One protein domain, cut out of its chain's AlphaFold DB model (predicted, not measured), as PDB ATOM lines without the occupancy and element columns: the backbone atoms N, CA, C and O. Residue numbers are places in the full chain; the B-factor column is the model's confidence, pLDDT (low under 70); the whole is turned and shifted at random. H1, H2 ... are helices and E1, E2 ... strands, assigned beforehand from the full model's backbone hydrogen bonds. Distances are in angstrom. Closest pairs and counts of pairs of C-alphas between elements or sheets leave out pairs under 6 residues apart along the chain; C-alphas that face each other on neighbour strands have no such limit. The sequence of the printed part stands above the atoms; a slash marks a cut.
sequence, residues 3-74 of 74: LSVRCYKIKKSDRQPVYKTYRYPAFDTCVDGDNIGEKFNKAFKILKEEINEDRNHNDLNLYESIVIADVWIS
ATOM      1  N   LEU A   3     -13.041  12.221  31.901       92.38
ATOM      2  CA  LEU A   3     -14.045  13.194  32.326       92.38
ATOM      3  C   LEU A   3     -14.323  13.002  33.816       92.38
ATOM      4  O   LEU A   3     -14.675  11.905  34.244       92.38
ATOM      5  N   SER A   4     -14.182  14.069  34.591       94.88
ATOM      6  CA  SER A   4     -14.444  14.092  36.024       94.88
ATOM      7  C   SER A   4     -15.585  15.055  36.341       94.88
ATOM      8  O   SER A   4     -15.591  16.192  35.872       94.88
ATOM      9  N   VAL A   5     -16.533  14.612  37.167       96.44
ATOM     10  CA  VAL A   5     -17.629  15.439  37.690       96.44
ATOM     11  C   VAL A   5     -17.574  15.400  39.212       96.44
ATOM     12  O   VAL A   5     -17.775  14.349  39.824       96.44
ATOM     13  N   ARG A   6     -17.282  16.538  39.844       97.19
ATOM     14  CA  ARG A   6     -17.346  16.686  41.302       97.19
ATOM     15  C   ARG A   6     -18.732  17.136  41.693       97.19
ATOM     16  O   ARG A   6     -19.205  18.173  41.239       97.19
ATOM     17  N   CYS A   7     -19.336  16.391  42.600       97.44
ATOM     18  CA  CYS A   7     -20.578  16.750  43.251       97.44
ATOM     19  C   CYS A   7     -20.343  16.946  44.747       97.44
ATOM     20  O   CYS A   7     -19.375  16.433  45.316       97.44
ATOM     21  N   TYR A   8     -21.261  17.651  45.394       97.38
ATOM     22  CA  TYR A   8     -21.314  17.732  46.844       97.38
ATOM     23  C   TYR A   8     -22.749  17.692  47.353       97.38
ATOM     24  O   TYR A   8     -23.701  17.969  46.623       97.38
ATOM     25  N   LYS A   9     -22.886  17.352  48.631       96.69
ATOM     26  CA  LYS A   9     -24.112  17.513  49.415       96.69
ATOM     27  C   LYS A   9     -23.778  18.100  50.773       96.69
ATOM     28  O   LYS A   9     -22.689  17.861  51.287       96.69
ATOM     29  N   ILE A  10     -24.700  18.851  51.356       96.88
ATOM     30  CA  ILE A  10     -24.492  19.507  52.650       96.88
ATOM     31  C   ILE A  10     -25.146  18.664  53.745       96.88
ATOM     32  O   ILE A  10     -26.319  18.311  53.629       96.88
ATOM     33  N   LYS A  11     -24.404  18.333  54.806       96.75
ATOM     34  CA  LYS A  11     -24.975  17.736  56.023       96.75
ATOM     35  C   LYS A  11     -25.837  18.761  56.749       96.75
ATOM     36  O   LYS A  11     -25.387  19.873  57.013       96.75
ATOM     37  N   LYS A  12     -27.055  18.396  57.146       95.44
ATOM     38  CA  LYS A  12     -27.936  19.329  57.870       95.44
ATOM     39  C   LYS A  12     -27.501  19.581  59.315       95.44
ATOM     40  O   LYS A  12     -27.795  20.646  59.845       95.44
ATOM     41  N   SER A  13     -26.798  18.629  59.932       96.44
ATOM     42  CA  SER A  13     -26.354  18.713  61.329       96.44
ATOM     43  C   SER A  13     -25.305  19.800  61.570       96.44
ATOM     44  O   SER A  13     -25.379  20.503  62.569       96.44
ATOM     45  N   ASP A  14     -24.330  19.925  60.669       96.38
ATOM     46  CA  ASP A  14     -23.140  20.772  60.844       96.38
ATOM     47  C   ASP A  14     -22.863  21.694  59.643       96.38
ATOM     48  O   ASP A  14     -21.894  22.451  59.658       96.38
ATOM     49  N   ARG A  15     -23.715  21.646  58.608       95.00
ATOM     50  CA  ARG A  15     -23.585  22.404  57.353       95.00
ATOM     51  C   ARG A  15     -22.287  22.134  56.585       95.00
ATOM     52  O   ARG A  15     -21.950  22.900  55.685       95.00
ATOM     53  N   GLN A  16     -21.584  21.039  56.872       95.88
ATOM     54  CA  GLN A  16     -20.356  20.694  56.161       95.88
ATOM     55  C   GLN A  16     -20.660  20.022  54.810       95.88
ATOM     56  O   GLN A  16     -21.499  19.109  54.745       95.88
ATOM     57  N   PRO A  17     -19.987  20.432  53.718       96.31
ATOM     58  CA  PRO A  17     -20.114  19.776  52.428       96.31
ATOM     59  C   PRO A  17     -19.356  18.443  52.410       96.31
ATOM     60  O   PRO A  17     -18.202  18.340  52.819       96.31
ATOM     61  N   VAL A  18     -20.000  17.414  51.871       95.75
ATOM     62  CA  VAL A  18     -19.399  16.115  51.564       95.75
ATOM     63  C   VAL A  18     -19.249  16.016  50.057       95.75
ATOM     64  O   VAL A  18     -20.247  16.035  49.336       95.75
ATOM     65  N   TYR A  19     -18.008  15.907  49.591       96.50
ATOM     66  CA  TYR A  19     -17.681  15.835  48.171       96.50
ATOM     67  C   TYR A  19     -17.554  14.390  47.691       96.50
ATOM     68  O   TYR A  19     -17.022  13.531  48.393       96.50
ATOM     69  N   LYS A  20     -17.979  14.146  46.452       96.38
ATOM     70  CA  LYS A  20     -17.735  12.906  45.707       96.38
ATOM     71  C   LYS A  20     -17.368  13.271  44.272       96.38
ATOM     72  O   LYS A  20     -17.980  14.158  43.687       96.38
ATOM     73  N   THR A  21     -16.353  12.613  43.721       96.81
ATOM     74  CA  THR A  21     -15.936  12.811  42.324       96.81
ATOM     75  C   THR A  21     -16.227  11.546  41.536       96.81
ATOM     76  O   THR A  21     -15.736  10.482  41.900       96.81
ATOM     77  N   TYR A  22     -16.996  11.683  40.464       95.25
ATOM     78  CA  TYR A  22     -17.285  10.624  39.503       95.25
ATOM     79  C   TYR A  22     -16.346  10.771  38.312       95.25
ATOM     80  O   TYR A  22     -16.007  11.898  37.939       95.25
ATOM     81  N   ARG A  23     -15.884   9.657  37.744       94.06
ATOM     82  CA  ARG A  23     -14.860   9.654  36.695       94.06
ATOM     83  C   ARG A  23     -15.215   8.648  35.615       94.06
ATOM     84  O   ARG A  23     -15.498   7.500  35.938       94.06
ATOM     85  N   TYR A  24     -15.162   9.071  34.356       92.25
ATOM     86  CA  TYR A  24     -15.393   8.195  33.214       92.25
ATOM     87  C   TYR A  24     -14.352   8.423  32.108       92.25
ATOM     88  O   TYR A  24     -14.109   9.576  31.727       92.25
ATOM     89  N   PRO A  25     -13.724   7.357  31.574       88.69
ATOM     90  CA  PRO A  25     -12.712   7.462  30.525       88.69
ATOM     91  C   PRO A  25     -13.358   7.861  29.191       88.69
ATOM     92  O   PRO A  25     -13.697   7.016  28.367       88.69
ATOM     93  N   ALA A  26     -13.535   9.165  28.979       77.56
ATOM     94  CA  ALA A  26     -14.286   9.719  27.855       77.56
ATOM     95  C   ALA A  26     -13.606   9.540  26.493       77.56
ATOM     96  O   ALA A  26     -14.288   9.558  25.480       77.56
ATOM     97  N   PHE A  27     -12.284   9.376  26.446       71.31
ATOM     98  CA  PHE A  27     -11.537   9.348  25.179       71.31
ATOM     99  C   PHE A  27     -10.883   8.004  24.865       71.31
ATOM    100  O   PHE A  27     -10.515   7.779  23.717       71.31
ATOM    101  N   ASP A  28     -10.795   7.113  25.855       68.38
ATOM    102  CA  ASP A  28     -10.117   5.816  25.724       68.38
ATOM    103  C   ASP A  28     -11.116   4.668  25.453       68.38
ATOM    104  O   ASP A  28     -10.711   3.567  25.098       68.38
ATOM    105  N   THR A  29     -12.427   4.910  25.605       60.66
ATOM    106  CA  THR A  29     -13.499   3.894  25.476       60.66
ATOM    107  C   THR A  29     -14.418   4.085  24.266       60.66
ATOM    108  O   THR A  29     -15.404   3.362  24.102       60.66
ATOM    109  N   CYS A  30     -14.134   5.069  23.413       59.00
ATOM    110  CA  CYS A  30     -14.993   5.407  22.281       59.00
ATOM    111  C   CYS A  30     -14.517   4.748  20.988       59.00
ATOM    112  O   CYS A  30     -13.319   4.633  20.747       59.00
ATOM    113  N   VAL A  31     -15.484   4.351  20.162       60.47
ATOM    114  CA  VAL A  31     -15.263   3.744  18.846       60.47
ATOM    115  C   VAL A  31     -14.581   4.766  17.930       60.47
ATOM    116  O   VAL A  31     -14.859   5.968  18.014       60.47
ATOM    117  N   ASP A  32     -13.672   4.305  17.072       57.94
ATOM    118  CA  ASP A  32     -13.067   5.144  16.035       57.94
ATOM    119  C   ASP A  32     -14.157   5.675  15.091       57.94
ATOM    120  O   ASP A  32     -14.887   4.901  14.475       57.94
ATOM    121  N   GLY A  33     -14.288   7.004  15.010       66.00
ATOM    122  CA  GLY A  33     -15.292   7.693  14.187       66.00
ATOM    123  C   GLY A  33     -16.037   8.822  14.907       66.00
ATOM    124  O   GLY A  33     -16.395   9.803  14.261       66.00
ATOM    125  N   ASP A  34     -16.197   8.734  16.232       72.56
ATOM    126  CA  ASP A  34     -16.890   9.766  17.017       72.56
ATOM    127  C   ASP A  34     -16.028  11.031  17.170       72.56
ATOM    128  O   ASP A  34     -14.828  10.965  17.475       72.56
ATOM    129  N   ASN A  35     -16.642  12.207  17.036       83.94
ATOM    130  CA  ASN A  35     -15.970  13.471  17.333       83.94
ATOM    131  C   ASN A  35     -15.836  13.695  18.855       83.94
ATOM    132  O   ASN A  35     -16.516  13.077  19.673       83.94
ATOM    133  N   ILE A  36     -14.955  14.616  19.261       83.62
ATOM    134  CA  ILE A  36     -14.679  14.920  20.680       83.62
ATOM    135  C   ILE A  36     -15.961  15.245  21.471       83.62
ATOM    136  O   ILE A  36     -16.084  14.848  22.630       83.62
ATOM    137  N   GLY A  37     -16.919  15.939  20.854       85.00
ATOM    138  CA  GLY A  37     -18.187  16.298  21.488       85.00
ATOM    139  C   GLY A  37     -19.075  15.084  21.761       85.00
ATOM    140  O   GLY A  37     -19.646  14.972  22.843       85.00
ATOM    141  N   GLU A  38     -19.160  14.143  20.823       86.75
ATOM    142  CA  GLU A  38     -19.907  12.888  20.986       86.75
ATOM    143  C   GLU A  38     -19.308  12.026  22.100       86.75
ATOM    144  O   GLU A  38     -20.031  11.565  22.989       86.75
ATOM    145  N   LYS A  39     -17.976  11.907  22.112       85.00
ATOM    146  CA  LYS A  39     -17.221  11.211  23.161       85.00
ATOM    147  C   LYS A  39     -17.484  11.815  24.546       85.00
ATOM    148  O   LYS A  39     -17.819  11.098  25.493       85.00
ATOM    149  N   PHE A  40     -17.431  13.145  24.653       88.88
ATOM    150  CA  PHE A  40     -17.759  13.871  25.881       88.88
ATOM    151  C   PHE A  40     -19.212  13.650  26.318       88.88
ATOM    152  O   PHE A  40     -19.462  13.322  27.475       88.88
ATOM    153  N   ASN A  41     -20.176  13.793  25.404       88.94
ATOM    154  CA  ASN A  41     -21.599  13.659  25.714       88.94
ATOM    155  C   ASN A  41     -21.952  12.248  26.191       88.94
ATOM    156  O   ASN A  41     -22.740  12.095  27.126       88.94
ATOM    157  N   LYS A  42     -21.344  11.219  25.590       89.69
ATOM    158  CA  LYS A  42     -21.508   9.829  26.024       89.69
ATOM    159  C   LYS A  42     -20.986   9.629  27.446       89.69
ATOM    160  O   LYS A  42     -21.713   9.109  28.290       89.69
ATOM    161  N   ALA A  43     -19.770  10.095  27.726       90.56
ATOM    162  CA  ALA A  43     -19.185  10.027  29.062       90.56
ATOM    163  C   ALA A  43     -20.024  10.790  30.097       90.56
ATOM    164  O   ALA A  43     -20.323  10.270  31.170       90.56
ATOM    165  N   PHE A  44     -20.462  12.004  29.760       91.62
ATOM    166  CA  PHE A  44     -21.282  12.824  30.645       91.62
ATOM    167  C   PHE A  44     -22.649  12.189  30.916       91.62
ATOM    168  O   PHE A  44     -23.147  12.279  32.035       91.62
ATOM    169  N   LYS A  45     -23.248  11.509  29.929       93.12
ATOM    170  CA  LYS A  45     -24.507  10.776  30.110       93.12
ATOM    171  C   LYS A  45     -24.365   9.659  31.146       93.12
ATOM    172  O   LYS A  45     -25.193   9.592  32.047       93.12
ATOM    173  N   ILE A  46     -23.309   8.852  31.049       92.62
ATOM    174  CA  ILE A  46     -23.046   7.758  31.996       92.62
ATOM    175  C   ILE A  46     -22.838   8.319  33.405       92.62
ATOM    176  O   ILE A  46     -23.514   7.917  34.347       92.62
ATOM    177  N   LEU A  47     -21.988   9.342  33.539       94.56
ATOM    178  CA  LEU A  47     -21.761  10.003  34.827       94.56
ATOM    179  C   LEU A  47     -23.042  10.611  35.408       94.56
ATOM    180  O   LEU A  47     -23.263  10.576  36.616       94.56
ATOM    181  N   LYS A  48     -23.907  11.172  34.560       94.56
ATOM    182  CA  LYS A  48     -25.195  11.728  34.982       94.56
ATOM    183  C   LYS A  48     -26.138  10.645  35.510       94.56
ATOM    184  O   LYS A  48     -26.874  10.927  36.454       94.56
ATOM    185  N   GLU A  49     -26.141   9.453  34.918       95.94
ATOM    186  CA  GLU A  49     -26.922   8.309  35.403       95.94
ATOM    187  C   GLU A  49     -26.452   7.895  36.803       95.94
ATOM    188  O   GLU A  49     -27.265   7.901  37.726       95.94
ATOM    189  N   GLU A  50     -25.143   7.719  37.010       95.62
ATOM    190  CA  GLU A  50     -24.568   7.412  38.333       95.62
ATOM    191  C   GLU A  50     -24.891   8.488  39.385       95.62
ATOM    192  O   GLU A  50     -25.291   8.189  40.510       95.62
ATOM    193  N   ILE A  51     -24.769   9.772  39.025       96.00
ATOM    194  CA  ILE A  51     -25.106  10.887  39.927       96.00
ATOM    195  C   ILE A  51     -26.598  10.872  40.286       96.00
ATOM    196  O   ILE A  51     -26.969  11.222  41.409       96.00
ATOM    197  N   ASN A  52     -27.467  10.513  39.342       95.44
ATOM    198  CA  ASN A  52     -28.904  10.444  39.585       95.44
ATOM    199  C   ASN A  52     -29.278   9.254  40.472       95.44
ATOM    200  O   ASN A  52     -30.150   9.400  41.325       95.44
ATOM    201  N   GLU A  53     -28.603   8.115  40.331       95.75
ATOM    202  CA  GLU A  53     -28.749   6.999  41.265       95.75
ATOM    203  C   GLU A  53     -28.361   7.425  42.685       95.75
ATOM    204  O   GLU A  53     -29.142   7.237  43.619       95.75
ATOM    205  N   ASP A  54     -27.221   8.094  42.854       93.94
ATOM    206  CA  ASP A  54     -26.789   8.627  44.152       93.94
ATOM    207  C   ASP A  54     -27.779   9.662  44.720       93.94
ATOM    208  O   ASP A  54     -27.995   9.721  45.930       93.94
ATOM    209  N   ARG A  55     -28.408  10.476  43.859       94.06
ATOM    210  CA  ARG A  55     -29.464  11.425  44.256       94.06
ATOM    211  C   ARG A  55     -30.713  10.718  44.760       94.06
ATOM    212  O   ARG A  55     -31.261  11.147  45.770       94.06
ATOM    213  N   ASN A  56     -31.144   9.659  44.083       94.88
ATOM    214  CA  ASN A  56     -32.343   8.906  44.450       94.88
ATOM    215  C   ASN A  56     -32.162   8.143  45.770       94.88
ATOM    216  O   ASN A  56     -33.117   7.996  46.527       94.88
ATOM    217  N   HIS A  57     -30.937   7.709  46.069       94.19
ATOM    218  CA  HIS A  57     -30.590   7.058  47.334       94.19
ATOM    219  C   HIS A  57     -30.144   8.041  48.432       94.19
ATOM    220  O   HIS A  57     -29.769   7.617  49.528       94.19
ATOM    221  N   ASN A  58     -30.146   9.351  48.169       93.56
ATOM    222  CA  ASN A  58     -29.714  10.338  49.150       93.56
ATOM    223  C   ASN A  58     -30.777  10.531  50.235       93.56
ATOM    224  O   ASN A  58     -31.888  10.975  49.958       93.56
ATOM    225  N   ASP A  59     -30.404  10.280  51.489       94.12
ATOM    226  CA  ASP A  59     -31.273  10.561  52.629       94.12
ATOM    227  C   ASP A  59     -31.433  12.078  52.832       94.12
ATOM    228  O   ASP A  59     -30.569  12.753  53.407       94.12
ATOM    229  N   LEU A  60     -32.568  12.604  52.363       93.56
ATOM    230  CA  LEU A  60     -32.927  14.020  52.450       93.56
ATOM    231  C   LEU A  60     -33.229  14.488  53.880       93.56
ATOM    232  O   LEU A  60     -33.371  15.694  54.098       93.56
ATOM    233  N   ASN A  61     -33.323  13.590  54.865       95.44
ATOM    234  CA  ASN A  61     -33.432  13.979  56.271       95.44
ATOM    235  C   ASN A  61     -32.069  14.380  56.840       95.44
ATOM    236  O   ASN A  61     -31.986  15.328  57.619       95.44
ATOM    237  N   LEU A  62     -31.003  13.698  56.415       94.69
ATOM    238  CA  LEU A  62     -29.636  13.927  56.893       94.69
ATOM    239  C   LEU A  62     -28.866  14.933  56.028       94.69
ATOM    240  O   LEU A  62     -28.034  15.688  56.539       94.69
ATOM    241  N   TYR A  63     -29.151  14.959  54.726       96.69
ATOM    242  CA  TYR A  63     -28.419  15.754  53.745       96.69
ATOM    243  C   TYR A  63     -29.349  16.626  52.900       96.69
ATOM    244  O   TYR A  63     -30.525  16.333  52.711       96.69
ATOM    245  N   GLU A  64     -28.809  17.713  52.361       95.12
ATOM    246  CA  GLU A  64     -29.421  18.426  51.239       95.12
ATOM    247  C   GLU A  64     -29.246  17.644  49.926       95.12
ATOM    248  O   GLU A  64     -28.507  16.654  49.852       95.12
ATOM    249  N   SER A  65     -29.940  18.088  48.877       92.81
ATOM    250  CA  SER A  65     -29.830  17.518  47.533       92.81
ATOM    251  C   SER A  65     -28.394  17.590  47.004       92.81
ATOM    252  O   SER A  65     -27.682  18.565  47.234       92.81
ATOM    253  N   ILE A  66     -27.975  16.571  46.250       95.62
ATOM    254  CA  ILE A  66     -26.648  16.543  45.620       95.62
ATOM    255  C   ILE A  66     -26.589  17.560  44.471       95.62
ATOM    256  O   ILE A  66     -27.401  17.510  43.538       95.62
ATOM    257  N   VAL A  67     -25.577  18.424  44.492       95.25
ATOM    258  CA  VAL A  67     -25.322  19.472  43.493       95.25
ATOM    259  C   VAL A  67     -24.000  19.195  42.772       95.25
ATOM    260  O   VAL A  67     -23.056  18.685  43.374       95.25
ATOM    261  N   ILE A  68     -23.936  19.514  41.475       94.94
ATOM    262  CA  ILE A  68     -22.692  19.466  40.692       94.94
ATOM    263  C   ILE A  68     -21.879  20.722  41.026       94.94
ATOM    264  O   ILE A  68     -22.395  21.827  40.887       94.94
ATOM    265  N   ALA A  69     -20.632  20.549  41.459       94.12
ATOM    266  CA  ALA A  69     -19.691  21.640  41.712       94.12
ATOM    267  C   ALA A  69     -18.830  21.939  40.484       94.12
ATOM    268  O   ALA A  69     -18.780  23.080  40.046       94.12
ATOM    269  N   ASP A  70     -18.178  20.920  39.918       94.75
ATOM    270  CA  ASP A  70     -17.212  21.117  38.835       94.75
ATOM    271  C   ASP A  70     -17.259  19.974  37.832       94.75
ATOM    272  O   ASP A  70     -17.523  18.821  38.185       94.75
ATOM    273  N   VAL A  71     -16.934  20.301  36.586       94.19
ATOM    274  CA  VAL A  71     -16.758  19.349  35.491       94.19
ATOM    275  C   VAL A  71     -15.438  19.677  34.810       94.19
ATOM    276  O   VAL A  71     -15.244  20.804  34.363       94.19
ATOM    277  N   TRP A  72     -14.521  18.716  34.745       93.25
ATOM    278  CA  TRP A  72     -13.219  18.918  34.111       93.25
ATOM    279  C   TRP A  72     -12.709  17.645  33.456       93.25
ATOM    280  O   TRP A  72     -13.169  16.537  33.737       93.25
ATOM    281  N   ILE A  73     -11.735  17.825  32.577       89.88
ATOM    282  CA  ILE A  73     -11.053  16.746  31.885       89.88
ATOM    283  C   ILE A  73      -9.616  16.678  32.414       89.88
ATOM    284  O   ILE A  73      -8.970  17.718  32.545       89.88
ATOM    285  N   SER A  74      -9.139  15.478  32.751       86.00
ATOM    286  CA  SER A  74      -7.786  15.217  33.280       86.00
ATOM    287  C   SER A  74      -7.101  14.040  32.601       86.00
ATOM    288  O   SER A  74      -7.825  13.108  32.171       86.00
TER     289      SER A  74
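What this domain is: This is residues 3 to 74 of the 74 residues of an uncharacterized protein of Roseburia sp. OM02-15 (UniProt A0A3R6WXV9). What shape is this? A rod: a twisted antiparallel sheet, order E2 - E1 - E3, has the long helix H1 over one face, making two layers. What is printed? 72 residues, mixed in class, run E1 E2 H1 E3; the whole is loose, radius of gyration of the C-alphas 14.5 A, spans 49 by 21 by 14 A.

Where its parts are: Where does it begin? E1, residues 3 to 10, starts with C-alpha 3 at (-14.045, 13.194, 32.326) and E2 is residues 17 to 24. What follows? H1, residues 36 to 56, is 30.2 A long; E3, residues 67 to 73, ends with C-alpha 73 at (-11.053, 16.746, 31.885).

How they stand to each other: How do strands pair? E1 forms a hairpin with E2 (N 7 and O 20, 2.8 A) and is antiparallel to E3 (N 6 and O 70, 2.8 A). Where is H1? Its height over the sheet is 9.1 A; the closest C-alphas of E2 and H1, Tyr 24 and Ala 43, are 5.9 A apart. Every O i to N i+4 pair in H1 is within hydrogen-bond range.

The domain as a whole: Which link is long? E2 to H1, 11 residues. Where is confidence low? Residues 28 to 33 are under 70; the printed part has no cut.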